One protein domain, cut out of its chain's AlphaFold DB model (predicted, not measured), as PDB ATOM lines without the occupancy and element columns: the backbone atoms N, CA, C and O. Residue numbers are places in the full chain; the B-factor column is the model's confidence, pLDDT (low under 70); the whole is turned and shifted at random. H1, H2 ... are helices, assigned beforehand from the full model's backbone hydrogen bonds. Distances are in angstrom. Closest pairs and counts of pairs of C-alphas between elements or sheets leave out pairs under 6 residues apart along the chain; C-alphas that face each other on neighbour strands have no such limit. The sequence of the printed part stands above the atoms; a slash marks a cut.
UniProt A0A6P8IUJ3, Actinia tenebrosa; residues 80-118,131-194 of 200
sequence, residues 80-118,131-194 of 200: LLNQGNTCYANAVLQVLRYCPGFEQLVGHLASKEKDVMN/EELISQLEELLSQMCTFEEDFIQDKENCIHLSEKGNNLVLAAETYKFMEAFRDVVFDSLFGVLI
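AT A GLANCE: This is residues 80 to 118 and 131 to 194 of the 200 residues of a protein of Actinia tenebrosa (UniProt A0A6P8IUJ3). Two long helices, H3 and H5, run opposite ways and overlap only in part, side by side near their first residues, and together they make most of the length of a loose, elongated model. H2 packs slantwise on the first part of H3, H1 stands crosswise near H3, and the small helix H4 sits in the loop that folds back from the far end of H3; residues 152 to 159, 162 to 167 and 185 to 194 stick out. The printed part has 103 residues with five named helices, in the order H1, H2, H3, H4, H5, and no named strand; the class is all helix. The whole is loose, with a radius of gyration of the C-alphas of 16.4 A, and spans 56 by 35 by 26 A.

IN THESE COORDINATES: Start at Leu 80 and go on to C-alpha 87 at (124.986, 189.329, 47.630), where H1 begins; it covers residues 87 to 97. H2 follows at residues 102 to 116, 22.0 A long. After the cut, find C-alpha 131 at (125.369, 196.026, 69.983); from there H3 runs 32.8 A to residue 153. H4 is short, residues 159 to 163. H5 covers residues 175 to 194, 28.4 A long, and ends at C-alpha 194 at (118.725, 215.974, 58.578).

HOW THE PARTS SIT: Look first at H1, which is close to H2 but not clearly touching it: the closest C-alphas, of Arg 97 and Glu 103, are 6.4 A apart, and the lines are about perpendicular at 88 degrees. H1 is also close to H3 but not clearly touching, with Arg 97 and Leu 141 the closest C-alphas at 7.7 A. H2 touches residues 131 to 141 of H3, opposite ways at a steep tilt of 50 degrees; the closest C-alphas, of Ala 110 and Ser 135, are 5.6 A apart. H3, with residues 132 to 140, touches residues 176 to 184 of H5, opposite ways at a shallow tilt of 26 degrees; the closest C-alphas, of Gln 136 and Phe 177, are 5.1 A apart. H4 touches no helix. In H1, H3, H4 and H5 every O i to N i+4 pair is within hydrogen-bond range; in H2 it is 9 of 11.

THE WHOLE: The two C-alphas farthest apart, those of Glu 156 and Ile 194, are 58.1 A apart. Residues 119 to 130 are not printed, and C-alphas 118 and 131 are 15.2 A apart across this cut. The link from H4 to H5 is long, with 11 residues. The mean pLDDT of the printed part is 79.8, and residues 113 to 118, 154 to 169 and 188 to 194 are under 70.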
ATOM      1  N   LEU A  80     126.907 181.621  52.379       90.81
ATOM      2  CA  LEU A  80     125.876 182.503  52.921       90.81
ATOM      3  C   LEU A  80     124.687 182.494  51.967       90.81
ATOM      4  O   LEU A  80     124.865 182.662  50.755       90.81
ATOM      5  N   LEU A  81     123.479 182.316  52.496       90.25
ATOM      6  CA  LEU A  81     122.276 182.360  51.677       90.25
ATOM      7  C   LEU A  81     122.095 183.768  51.117       90.25
ATOM      8  O   LEU A  81     122.139 184.763  51.837       90.25
ATOM      9  N   ASN A  82     121.907 183.865  49.803       88.12
ATOM     10  CA  ASN A  82     121.656 185.155  49.182       88.12
ATOM     11  C   ASN A  82     120.198 185.563  49.406       88.12
ATOM     12  O   ASN A  82     119.281 184.848  48.997       88.12
ATOM     13  N   GLN A  83     119.986 186.734  50.000       83.94
ATOM     14  CA  GLN A  83     118.655 187.268  50.260       83.94
ATOM     15  C   GLN A  83     118.441 188.564  49.482       83.94
ATOM     16  O   GLN A  83     118.759 189.667  49.918       83.94
ATOM     17  N   GLY A  84     117.878 188.425  48.281       84.69
ATOM     18  CA  GLY A  84     117.594 189.561  47.412       84.69
ATOM     19  C   GLY A  84     118.872 190.214  46.881       84.69
ATOM     20  O   GLY A  84     119.640 189.587  46.151       84.69
ATOM     21  N   ASN A  85     119.063 191.496  47.195       83.69
ATOM     22  CA  ASN A  85     120.172 192.313  46.701       83.69
ATOM     23  C   ASN A  85     121.377 192.362  47.653       83.69
ATOM     24  O   ASN A  85     122.245 193.199  47.446       83.69
ATOM     25  N   THR A  86     121.462 191.493  48.665       85.19
ATOM     26  CA  THR A  86     122.536 191.502  49.677       85.19
ATOM     27  C   THR A  86     123.785 190.706  49.287       85.19
ATOM     28  O   THR A  86     124.740 190.647  50.058       85.19
ATOM     29  N   CYS A  87     123.846 190.139  48.077       89.75
ATOM     30  CA  CYS A  87     124.986 189.329  47.630       89.75
ATOM     31  C   CYS A  87     126.342 190.053  47.695       89.75
ATOM     32  O   CYS A  87     127.370 189.405  47.887       89.75
ATOM     33  N   TYR A  88     126.354 191.384  47.565       90.50
ATOM     34  CA  TYR A  88     127.569 192.186  47.723       90.50
ATOM     35  C   TYR A  88     128.117 192.096  49.153       90.50
ATOM     36  O   TYR A  88     129.320 191.937  49.343       90.50
ATOM     37  N   ALA A  89     127.234 192.151  50.152       89.38
ATOM     38  CA  ALA A  89     127.603 192.068  51.555       89.38
ATOM     39  C   ALA A  89     128.045 190.644  51.906       89.38
ATOM     40  O   ALA A  89     129.042 190.482  52.599       89.38
ATOM     41  N   ASN A  90     127.401 189.620  51.335       91.81
ATOM     42  CA  ASN A  90     127.838 188.229  51.498       91.81
ATOM     43  C   ASN A  90     129.287 188.029  51.027       91.81
ATOM     44  O   ASN A  90     130.068 187.380  51.717       91.81
ATOM     45  N   ALA A  91     129.667 188.602  49.880       91.81
ATOM     46  CA  ALA A  91     131.037 188.502  49.378       91.81
ATOM     47  C   ALA A  91     132.051 189.170  50.323       91.81
ATOM     48  O   ALA A  91     133.116 188.612  50.578       91.81
ATOM     49  N   VAL A  92     131.711 190.339  50.875       94.00
ATOM     50  CA  VAL A  92     132.565 191.046  51.842       94.00
ATOM     51  C   VAL A  92     132.690 190.262  53.150       94.00
ATOM     52  O   VAL A  92     133.804 190.081  53.632       94.00
ATOM     53  N   LEU A  93     131.582 189.753  53.696       93.06
ATOM     54  CA  LEU A  93     131.573 188.951  54.925       93.06
ATOM     55  C   LEU A  93     132.446 187.703  54.802       93.06
ATOM     56  O   LEU A  93     133.206 187.403  55.715       93.06
ATOM     57  N   GLN A  94     132.382 187.020  53.658       92.94
ATOM     58  CA  GLN A  94     133.233 185.864  53.382       92.94
ATOM     59  C   GLN A  94     134.719 186.242  53.430       92.94
ATOM     60  O   GLN A  94     135.493 185.596  54.124       92.94
ATOM     61  N   VAL A  95     135.126 187.332  52.772       94.19
ATOM     62  CA  VAL A  95     136.528 187.792  52.807       94.19
ATOM     63  C   VAL A  95     136.965 188.191  54.220       94.19
ATOM     64  O   VAL A  95     138.065 187.835  54.642       94.19
ATOM     65  N   LEU A  96     136.113 188.916  54.953       94.31
ATOM     66  CA  LEU A  96     136.408 189.351  56.320       94.31
ATOM     67  C   LEU A  96     136.564 188.168  57.272       94.31
ATOM     68  O   LEU A  96     137.485 188.167  58.079       94.31
ATOM     69  N   ARG A  97     135.725 187.140  57.139       92.50
ATOM     70  CA  ARG A  97     135.817 185.924  57.950       92.50
ATOM     71  C   ARG A  97     137.183 185.243  57.836       92.50
ATOM     72  O   ARG A  97     137.751 184.850  58.846       92.50
ATOM     73  N   TYR A  98     137.749 185.177  56.629       89.81
ATOM     74  CA  TYR A  98     139.078 184.591  56.407       89.81
ATOM     75  C   TYR A  98     140.242 185.523  56.766       89.81
ATOM     76  O   TYR A  98     141.404 185.139  56.623       89.81
ATOM     77  N   CYS A  99     139.970 186.740  57.245       93.12
ATOM     78  CA  CYS A  99     141.015 187.600  57.777       93.12
ATOM     79  C   CYS A  99     141.433 187.111  59.179       93.12
ATOM     80  O   CYS A  99     140.585 186.989  60.068       93.12
ATOM     81  N   PRO A 100     142.736 186.867  59.422       92.31
ATOM     82  CA  PRO A 100     143.213 186.408  60.721       92.31
ATOM     83  C   PRO A 100     142.781 187.345  61.854       92.31
ATOM     84  O   PRO A 100     142.992 188.555  61.782       92.31
ATOM     85  N   GLY A 101     142.193 186.780  62.909       91.19
ATOM     86  CA  GLY A 101     141.769 187.523  64.099       91.19
ATOM     87  C   GLY A 101     140.430 188.257  63.975       91.19
ATOM     88  O   GLY A 101     139.973 188.807  64.973       91.19
ATOM     89  N   PHE A 102     139.768 188.240  62.812       94.50
ATOM     90  CA  PHE A 102     138.457 188.879  62.654       94.50
ATOM     91  C   PHE A 102     137.390 188.233  63.546       94.50
ATOM     92  O   PHE A 102     136.749 188.929  64.326       94.50
ATOM     93  N   GLU A 103     137.245 186.907  63.497       92.19
ATOM     94  CA  GLU A 103     136.261 186.189  64.323       92.19
ATOM     95  C   GLU A 103     136.512 186.401  65.828       92.19
ATOM     96  O   GLU A 103     135.578 186.639  66.589       92.19
ATOM     97  N   GLN A 104     137.782 186.413  66.248       93.38
ATOM     98  CA  GLN A 104     138.171 186.684  67.639       93.38
ATOM     99  C   GLN A 104     137.800 188.107  68.064       93.38
ATOM    100  O   GLN A 104     137.298 188.314  69.166       93.38
ATOM    101  N   LEU A 105     138.028 189.091  67.189       94.44
ATOM    102  CA  LEU A 105     137.647 190.476  67.438       94.44
ATOM    103  C   LEU A 105     136.131 190.610  67.595       94.44
ATOM    104  O   LEU A 105     135.686 191.253  68.541       94.44
ATOM    105  N   VAL A 106     135.348 189.990  66.708       94.19
ATOM    106  CA  VAL A 106     133.880 189.998  66.798       94.19
ATOM    107  C   VAL A 106     133.420 189.371  68.116       94.19
ATOM    108  O   VAL A 106     132.637 189.992  68.830       94.19
ATOM    109  N   GLY A 107     133.968 188.213  68.496       92.62
ATOM    110  CA  GLY A 107     133.647 187.569  69.775       92.62
ATOM    111  C   GLY A 107     134.039 188.413  70.996       92.62
ATOM    112  O   GLY A 107     133.292 188.493  71.970       92.62
ATOM    113  N   HIS A 108     135.178 189.112  70.949       92.50
ATOM    114  CA  HIS A 108     135.589 190.033  72.016       92.50
ATOM    115  C   HIS A 108     134.643 191.233  72.143       92.50
ATOM    116  O   HIS A 108     134.340 191.647  73.263       92.50
ATOM    117  N   LEU A 109     134.183 191.793  71.021       90.94
ATOM    118  CA  LEU A 109     133.220 192.894  71.018       90.94
ATOM    119  C   LEU A 109     131.877 192.435  71.597       90.94
ATOM    120  O   LEU A 109     131.395 193.051  72.543       90.94
ATOM    121  N   ALA A 110     131.366 191.289  71.144       88.94
ATOM    122  CA  ALA A 110     130.117 190.714  71.641       88.94
ATOM    123  C   ALA A 110     130.181 190.304  73.128       88.94
ATOM    124  O   ALA A 110     129.181 190.341  73.844       88.94
ATOM    125  N   SER A 111     131.357 189.905  73.626       85.94
ATOM    126  CA  SER A 111     131.554 189.536  75.037       85.94
ATOM    127  C   SER A 111     131.667 190.754  75.949       85.94
ATOM    128  O   SER A 111     131.089 190.768  77.033       85.94
ATOM    129  N   LYS A 112     132.364 191.804  75.498       77.06
ATOM    130  CA  LYS A 112     132.491 193.064  76.240       77.06
ATOM    131  C   LYS A 112     131.129 193.710  76.507       77.06
ATOM    132  O   LYS A 112     130.954 194.364  77.529       77.06
ATOM    133  N   GLU A 113     130.163 193.499  75.621       64.38
ATOM    134  CA  GLU A 113     128.782 193.967  75.778       64.38
ATOM    135  C   GLU A 113     128.028 193.223  76.895       64.38
ATOM    136  O   GLU A 113     127.234 193.824  77.621       64.38
ATOM    137  N   LYS A 114     128.316 191.930  77.098       61.72
ATOM    138  CA  LYS A 114     127.657 191.098  78.123       61.72
ATOM    139  C   LYS A 114     128.093 191.474  79.545       61.72
ATOM    140  O   LYS A 114     127.280 191.396  80.464       61.72
ATOM    141  N   ASP A 115     129.330 191.940  79.719       59.22
ATOM    142  CA  ASP A 115     129.853 192.360  81.027       59.22
ATOM    143  C   ASP A 115     129.285 193.714  81.487       59.22
ATOM    144  O   ASP A 115     129.048 193.915  82.676       59.22
ATOM    145  N   VAL A 116     128.980 194.627  80.556       56.91
ATOM    146  CA  VAL A 116     128.421 195.958  80.872       56.91
ATOM    147  C   VAL A 116     126.972 195.869  81.383       56.91
ATOM    148  O   VAL A 116     126.535 196.710  82.167       56.91
ATOM    149  N   MET A 117     126.229 194.823  81.010       51.97
ATOM    150  CA  MET A 117     124.840 194.604  81.442       51.97
ATOM    151  C   MET A 117     124.698 194.104  82.893       51.97
ATOM    152  O   MET A 117     123.587 194.128  83.424       51.97
ATOM    153  N   ASN A 118     125.779 193.660  83.548       53.31
ATOM    154  CA  ASN A 118     125.708 193.110  84.911       53.31
ATOM    155  C   ASN A 118     125.871 194.154  86.032       53.31
ATOM    156  O   ASN A 118     125.531 193.843  87.173       53.31
ATOM    157  N   GLU A 131     125.205 197.224  69.134       87.19
ATOM    158  CA  GLU A 131     125.369 196.026  69.983       87.19
ATOM    159  C   GLU A 131     124.561 194.851  69.418       87.19
ATOM    160  O   GLU A 131     125.021 193.709  69.333       87.19
ATOM    161  N   GLU A 132     123.340 195.136  68.959       89.75
ATOM    162  CA  GLU A 132     122.512 194.129  68.303       89.75
ATOM    163  C   GLU A 132     123.159 193.637  67.005       89.75
ATOM    164  O   GLU A 132     123.210 192.430  66.768       89.75
ATOM    165  N   LEU A 133     123.745 194.537  66.211       91.44
ATOM    166  CA  LEU A 133     124.490 194.169  65.010       91.44
ATOM    167  C   LEU A 133     125.678 193.243  65.308       91.44
ATOM    168  O   LEU A 133     125.866 192.247  64.604       91.44
ATOM    169  N   ILE A 134     126.475 193.556  66.334       92.75
ATOM    170  CA  ILE A 134     127.648 192.760  66.725       92.75
ATOM    171  C   ILE A 134     127.215 191.372  67.206       92.75
ATOM    172  O   ILE A 134     127.782 190.370  66.768       92.75
ATOM    173  N   SER A 135     126.154 191.298  68.012       92.25
ATOM    174  CA  SER A 135     125.566 190.031  68.460       92.25
ATOM    175  C   SER A 135     125.066 189.173  67.288       92.25
ATOM    176  O   SER A 135     125.328 187.971  67.241       92.25
ATOM    177  N   GLN A 136     124.385 189.776  66.305       93.75
ATOM    178  CA  GLN A 136     123.920 189.054  65.111       93.75
ATOM    179  C   GLN A 136     125.079 188.591  64.216       93.75
ATOM    180  O   GLN A 136     124.984 187.542  63.577       93.75
ATOM    181  N   LEU A 137     126.175 189.352  64.155       94.88
ATOM    182  CA  LEU A 137     127.377 188.954  63.425       94.88
ATOM    183  C   LEU A 137     128.095 187.780  64.110       94.88
ATOM    184  O   LEU A 137     128.497 186.846  63.419       94.88
ATOM    185  N   GLU A 138     128.215 187.792  65.443       94.81
ATOM    186  CA  GLU A 138     128.749 186.665  66.230       94.81
ATOM    187  C   GLU A 138     127.916 185.390  66.004       94.81
ATOM    188  O   GLU A 138     128.478 184.322  65.740       94.81
ATOM    189  N   GLU A 139     126.580 185.500  66.039       94.12
ATOM    190  CA  GLU A 139     125.666 184.377  65.779       94.12
ATOM    191  C   GLU A 139     125.860 183.822  64.361       94.12
ATOM    192  O   GLU A 139     125.984 182.610  64.184       94.12
ATOM    193  N   LEU A 140     125.947 184.695  63.352       94.56
ATOM    194  CA  LEU A 140     126.135 184.289  61.958       94.56
ATOM    195  C   LEU A 140     127.464 183.551  61.743       94.56
ATOM    196  O   LEU A 140     127.489 182.508  61.089       94.56
ATOM    197  N   LEU A 141     128.565 184.069  62.294       93.50
ATOM    198  CA  LEU A 141     129.877 183.424  62.195       93.50
ATOM    199  C   LEU A 141     129.884 182.071  62.914       93.50
ATOM    200  O   LEU A 141     130.393 181.092  62.373       93.50
ATOM    201  N   SER A 142     129.238 181.991  64.078       92.12
ATOM    202  CA  SER A 142     129.081 180.735  64.817       92.12
ATOM    203  C   SER A 142     128.301 179.700  64.004       92.12
ATOM    204  O   SER A 142     128.736 178.558  63.899       92.12
ATOM    205  N   GLN A 143     127.197 180.098  63.360       90.88
ATOM    206  CA  GLN A 143     126.433 179.216  62.468       90.88
ATOM    207  C   GLN A 143     127.300 178.672  61.328       90.88
ATOM    208  O   GLN A 143     127.271 177.475  61.043       90.88
ATOM    209  N   MET A 144     128.102 179.532  60.696       90.56
ATOM    210  CA  MET A 144     129.029 179.105  59.651       90.56
ATOM    211  C   MET A 144     130.030 178.074  60.179       90.56
ATOM    212  O   MET A 144     130.168 177.028  59.556       90.56
ATOM    213  N   CYS A 145     130.654 178.306  61.338       88.81
ATOM    214  CA  CYS A 145     131.573 177.342  61.949       88.81
ATOM    215  C   CYS A 145     130.887 176.007  62.269       88.81
ATOM    216  O   CYS A 145     131.417 174.959  61.911       88.81
ATOM    217  N   THR A 146     129.682 176.027  62.849       86.88
ATOM    218  CA  THR A 146     128.944 174.786  63.153       86.88
ATOM    219  C   THR A 146     128.644 173.971  61.900       86.88
ATOM    220  O   THR A 146     128.784 172.758  61.912       86.88
ATOM    221  N   PHE A 147     128.312 174.620  60.780       84.81
ATOM    222  CA  PHE A 147     128.058 173.912  59.524       84.81
ATOM    223  C   PHE A 147     129.311 173.260  58.942       84.81
ATOM    224  O   PHE A 147     129.220 172.208  58.309       84.81
ATOM    225  N   GLU A 148     130.471 173.875  59.144       85.50
ATOM    226  CA  GLU A 148     131.753 173.310  58.726       85.50
ATOM    227  C   GLU A 148     132.145 172.134  59.625       85.50
ATOM    228  O   GLU A 148     132.535 171.084  59.117       85.50
ATOM    229  N   GLU A 149     131.985 172.277  60.942       82.88
ATOM    230  CA  GLU A 149     132.241 171.217  61.921       82.88
ATOM    231  C   GLU A 149     131.328 170.005  61.709       82.88
ATOM    232  O   GLU A 149     131.837 168.888  61.605       82.88
ATOM    233  N   ASP A 150     130.018 170.226  61.570       79.56
ATOM    234  CA  ASP A 150     129.024 169.185  61.283       79.56
ATOM    235  C   ASP A 150     129.420 168.401  60.024       79.56
ATOM    236  O   ASP A 150     129.437 167.170  60.012       79.56
ATOM    237  N   PHE A 151     129.819 169.107  58.959       76.94
ATOM    238  CA  PHE A 151     130.241 168.455  57.724       76.94
ATOM    239  C   PHE A 151     131.527 167.641  57.905       76.94
ATOM    240  O   PHE A 151     131.655 166.553  57.339       76.94
ATOM    241  N   ILE A 152     132.510 168.164  58.644       78.25
ATOM    242  CA  ILE A 152     133.779 167.465  58.881       78.25
ATOM    243  C   ILE A 152     133.538 166.186  59.686       78.25
ATOM    244  O   ILE A 152     134.114 165.149  59.351       78.25
ATOM    245  N   GLN A 153     132.699 166.253  60.722       73.31
ATOM    246  CA  GLN A 153     132.405 165.126  61.608       73.31
ATOM    247  C   GLN A 153     131.625 164.020  60.890       73.31
ATOM    248  O   GLN A 153     131.961 162.846  61.029       73.31
ATOM    249  N   ASP A 154     130.659 164.390  60.051       66.44
ATOM    250  CA  ASP A 154     129.776 163.436  59.378       66.44
ATOM    251  C   ASP A 154     130.172 163.144  57.919       66.44
ATOM    252  O   ASP A 154     129.368 162.632  57.133       66.44
ATOM    253  N   LYS A 155     131.429 163.415  57.540       63.97
ATOM    254  CA  LYS A 155     131.962 163.202  56.178       63.97
ATOM    255  C   LYS A 155     131.741 161.775  55.646       63.97
ATOM    256  O   LYS A 155     131.657 161.578  54.435       63.97
ATOM    257  N   GLU A 156     131.647 160.786  56.534       59.16
ATOM    258  CA  GLU A 156     131.426 159.372  56.193       59.16
ATOM    259  C   GLU A 156     129.945 158.955  56.239       59.16
ATOM    260  O   GLU A 156     129.575 157.920  55.685       59.16
ATOM    261  N   ASN A 157     129.084 159.762  56.866       58.88
ATOM    262  CA  ASN A 157     127.711 159.409  57.204       58.88
ATOM    263  C   ASN A 157     126.760 160.538  56.767       58.88
ATOM    264  O   ASN A 157     126.189 161.271  57.572       58.88
ATOM    265  N   CYS A 158     126.552 160.665  55.451       56.72
ATOM    266  CA  CYS A 158     125.663 161.644  54.798       56.72
ATOM    267  C   CYS A 158     124.157 161.491  55.148       56.72
ATOM    268  O   CYS A 158     123.279 161.920  54.394       56.72
ATOM    269  N   ILE A 159     123.826 160.841  56.263       57.75
ATOM    270  CA  ILE A 159     122.460 160.591  56.726       57.75
ATOM    271  C   ILE A 159     121.793 161.918  57.128       57.75
ATOM    272  O   ILE A 159     120.672 162.184  56.700       57.75
ATOM    273  N   HIS A 160     122.513 162.817  57.809       57.22
ATOM    274  CA  HIS A 160     122.013 164.146  58.196       57.22
ATOM    275  C   HIS A 160     121.690 165.051  56.983       57.22
ATOM    276  O   HIS A 160     120.756 165.855  57.029       57.22
ATOM    277  N   LEU A 161     122.407 164.881  55.862       54.53
ATOM    278  CA  LEU A 161     122.123 165.554  54.584       54.53
ATOM    279  C   LEU A 161     120.799 165.082  53.963       54.53
ATOM    280  O   LEU A 161     120.131 165.845  53.268       54.53
ATOM    281  N   SER A 162     120.414 163.833  54.228       53.41
ATOM    282  CA  SER A 162     119.173 163.229  53.733       53.41
ATOM    283  C   SER A 162     117.965 163.632  54.589       53.41
ATOM    284  O   SER A 162     116.868 163.822  54.065       53.41
ATOM    285  N   GLU A 163     118.169 163.813  55.898       55.75
ATOM    286  CA  GLU A 163     117.131 164.226  56.854       55.75
ATOM    287  C   GLU A 163     116.781 165.724  56.764       55.75
ATOM    288  O   GLU A 163     115.634 166.102  57.004       55.75
ATOM    289  N   LYS A 164     117.718 166.581  56.325       54.34
ATOM    290  CA  LYS A 164     117.480 168.024  56.086       54.34
ATOM    291  C   LYS A 164     116.671 168.343  54.809       54.34
ATOM    292  O   LYS A 164     116.398 169.515  54.532       54.34
ATOM    293  N   GLY A 165     116.232 167.341  54.042       52.66
ATOM    294  CA  GLY A 165     115.476 167.538  52.795       52.66
ATOM    295  C   GLY A 165     116.292 168.250  51.701       52.66
ATOM    296  O   GLY A 165     117.514 168.189  51.690       52.66
ATOM    297  N   ASN A 166     115.634 168.965  50.775       50.22
ATOM    298  CA  ASN A 166     116.289 169.680  49.655       50.22
ATOM    299  C   ASN A 166     117.282 170.792  50.081       50.22
ATOM    300  O   ASN A 166     117.876 171.442  49.221       50.22
ATOM    301  N   ASN A 167     117.471 171.026  51.382       49.28
ATOM    302  CA  ASN A 167     118.376 172.028  51.930       49.28
ATOM    303  C   ASN A 167     119.752 171.415  52.233       49.28
ATOM    304  O   ASN A 167     120.257 171.507  53.348       49.28
ATOM    305  N   LEU A 168     120.393 170.846  51.209       55.06
ATOM    306  CA  LEU A 168     121.811 170.437  51.209       55.06
ATOM    307  C   LEU A 168     122.772 171.642  51.258       55.06
ATOM    308  O   LEU A 168     123.922 171.561  50.825       55.06
ATOM    309  N   VAL A 169     122.286 172.805  51.682       60.84
ATOM    310  CA  VAL A 169     123.017 174.050  51.538       60.84
ATOM    311  C   VAL A 169     123.864 174.235  52.788       60.84
ATOM    312  O   VAL A 169     123.354 174.594  53.844       60.84
ATOM    313  N   LEU A 170     125.172 174.012  52.646       76.56
ATOM    314  CA  LEU A 170     126.209 174.584  53.506       76.56
ATOM    315  C   LEU A 170     126.141 176.111  53.376       76.56
ATOM    316  O   LEU A 170     126.985 176.713  52.721       76.56
ATOM    317  N   ALA A 171     125.088 176.751  53.877       84.00
ATOM    318  CA  ALA A 171     124.985 178.199  53.866       84.00
ATOM    319  C   ALA A 171     124.194 178.723  55.054       84.00
ATOM    320  O   ALA A 171     123.052 178.322  55.271       84.00
ATOM    321  N   ALA A 172     124.799 179.658  55.781       88.06
ATOM    322  CA  ALA A 172     124.162 180.322  56.908       88.06
ATOM    323  C   ALA A 172     123.099 181.329  56.457       88.06
ATOM    324  O   ALA A 172     123.165 181.911  55.363       88.06
ATOM    325  N   GLU A 173     122.095 181.520  57.309       90.19
ATOM    326  CA  GLU A 173     120.992 182.440  57.069       90.19
ATOM    327  C   GLU A 173     121.408 183.870  57.417       90.19
ATOM    328  O   GLU A 173     121.627 184.215  58.572       90.19
ATOM    329  N   THR A 174     121.463 184.752  56.420       90.81
ATOM    330  CA  THR A 174     121.925 186.135  56.626       90.81
ATOM    331  C   THR A 174     120.841 187.097  57.112       90.81
ATOM    332  O   THR A 174     121.136 188.272  57.305       90.81
ATOM    333  N   TYR A 175     119.583 186.657  57.248       90.00
ATOM    334  CA  TYR A 175     118.427 187.552  57.419       90.00
ATOM    335  C   TYR A 175     118.578 188.507  58.598       90.00
ATOM    336  O   TYR A 175     118.536 189.721  58.408       90.00
ATOM    337  N   LYS A 176     118.809 187.956  59.795       90.62
ATOM    338  CA  LYS A 176     118.862 188.743  61.030       90.62
ATOM    339  C   LYS A 176     120.016 189.747  61.017       90.62
ATOM    340  O   LYS A 176     119.822 190.916  61.331       90.62
ATOM    341  N   PHE A 177     121.199 189.312  60.575       92.19
ATOM    342  CA  PHE A 177     122.358 190.193  60.427       92.19
ATOM    343  C   PHE A 177     122.080 191.327  59.433       92.19
ATOM    344  O   PHE A 177     122.371 192.482  59.720       92.19
ATOM    345  N   MET A 178     121.498 191.022  58.269       90.94
ATOM    346  CA  MET A 178     121.211 192.036  57.250       90.94
ATOM    347  C   MET A 178     120.115 193.015  57.682       90.94
ATOM    348  O   MET A 178     120.104 194.154  57.218       90.94
ATOM    349  N   GLU A 179     119.191 192.578  58.538       90.12
ATOM    350  CA  GLU A 179     118.190 193.438  59.168       90.12
ATOM    351  C   GLU A 179     118.847 194.414  60.145       90.12
ATOM    352  O   GLU A 179     118.762 195.618  59.915       90.12
ATOM    353  N   ALA A 180     119.632 193.918  61.104       89.00
ATOM    354  CA  ALA A 180     120.376 194.769  62.036       89.00
ATOM    355  C   ALA A 180     121.359 195.715  61.315       89.00
ATOM    356  O   ALA A 180     121.479 196.891  61.653       89.00
ATOM    357  N   PHE A 181     122.041 195.233  60.269       89.44
ATOM    358  CA  PHE A 181     122.982 196.039  59.487       89.44
ATOM    359  C   PHE A 181     122.275 197.192  58.778       89.44
ATOM    360  O   PHE A 181     122.794 198.307  58.705       89.44
ATOM    361  N   ARG A 182     121.081 196.924  58.245       87.75
ATOM    362  CA  ARG A 182     120.257 197.945  57.612       87.75
ATOM    363  C   ARG A 182     119.843 199.002  58.629       87.75
ATOM    364  O   ARG A 182     119.972 200.175  58.304       87.75
ATOM    365  N   ASP A 183     119.401 198.610  59.813       86.81
ATOM    366  CA  ASP A 183     118.908 199.560  60.813       86.81
ATOM    367  C   ASP A 183     120.012 200.551  61.225       86.81
ATOM    368  O   ASP A 183     119.840 201.760  61.065       86.81
ATOM    369  N   VAL A 184     121.215 200.054  61.536       85.69
ATOM    370  CA  VAL A 184     122.381 200.899  61.873       85.69
ATOM    371  C   VAL A 184     122.786 201.836  60.724       85.69
ATOM    372  O   VAL A 184     123.080 203.020  60.922       85.69
ATOM    373  N   VAL A 185     122.839 201.319  59.492       82.00
ATOM    374  CA  VAL A 185     123.286 202.101  58.326       82.00
ATOM    375  C   VAL A 185     122.262 203.168  57.944       82.00
ATOM    376  O   VAL A 185     122.648 204.282  57.575       82.00
ATOM    377  N   PHE A 186     120.968 202.854  58.020       77.06
ATOM    378  CA  PHE A 186     119.910 203.811  57.715       77.06
ATOM    379  C   PHE A 186     119.857 204.932  58.757       77.06
ATOM    380  O   PHE A 186     119.797 206.099  58.359       77.06
ATOM    381  N   ASP A 187     119.985 204.622  60.044       70.81
ATOM    382  CA  ASP A 187     119.977 205.643  61.096       70.81
ATOM    383  C   ASP A 187     121.195 206.575  61.000       70.81
ATOM    384  O   ASP A 187     121.064 207.801  61.107       70.81
ATOM    385  N   SER A 188     122.366 206.034  60.649       67.31
ATOM    386  CA  SER A 188     123.572 206.834  60.402       67.31
ATOM    387  C   SER A 188     123.441 207.756  59.177       67.31
ATOM    388  O   SER A 188     123.767 208.946  59.242       67.31
ATOM    389  N   LEU A 189     122.912 207.253  58.055       62.50
ATOM    390  CA  LEU A 189     122.767 208.031  56.816       62.50
ATOM    391  C   LEU A 189     121.698 209.126  56.919       62.50
ATOM    392  O   LEU A 189     121.905 210.240  56.428       62.50
ATOM    393  N   PHE A 190     120.560 208.842  57.556       58.69
ATOM    394  CA  PHE A 190     119.481 209.819  57.705       58.69
ATOM    395  C   PHE A 190     119.755 210.841  58.815       58.69
ATOM    396  O   PHE A 190     119.386 212.007  58.651       58.69
ATOM    397  N   GLY A 191     120.482 210.468  59.874       56.31
ATOM    398  CA  GLY A 191     120.969 211.418  60.876       56.31
ATOM    399  C   GLY A 191     121.849 212.515  60.265       56.31
ATOM    400  O   GLY A 191     121.668 213.699  60.551       56.31
ATOM    401  N   VAL A 192     122.736 212.152  59.333       54.41
ATOM    402  CA  VAL A 192     123.610 213.108  58.626       54.41
ATOM    403  C   VAL A 192     122.824 214.009  57.661       54.41
ATOM    404  O   VAL A 192     123.106 215.207  57.552       54.41
ATOM    405  N   LEU A 193     121.800 213.474  56.989       52.00
ATOM    406  CA  LEU A 193     121.006 214.222  56.004       52.00
ATOM    407  C   LEU A 193     120.062 215.258  56.636       52.00
ATOM    408  O   LEU A 193     119.790 216.292  56.022       52.00
ATOM    409  N   ILE A 194     119.576 215.015  57.857       53.44
ATOM    410  CA  ILE A 194     118.725 215.974  58.578       53.44
ATOM    411  C   ILE A 194     119.557 217.147  59.116       53.44
ATOM    412  O   ILE A 194     119.132 218.299  58.997       53.44
TER     413      ILE A 194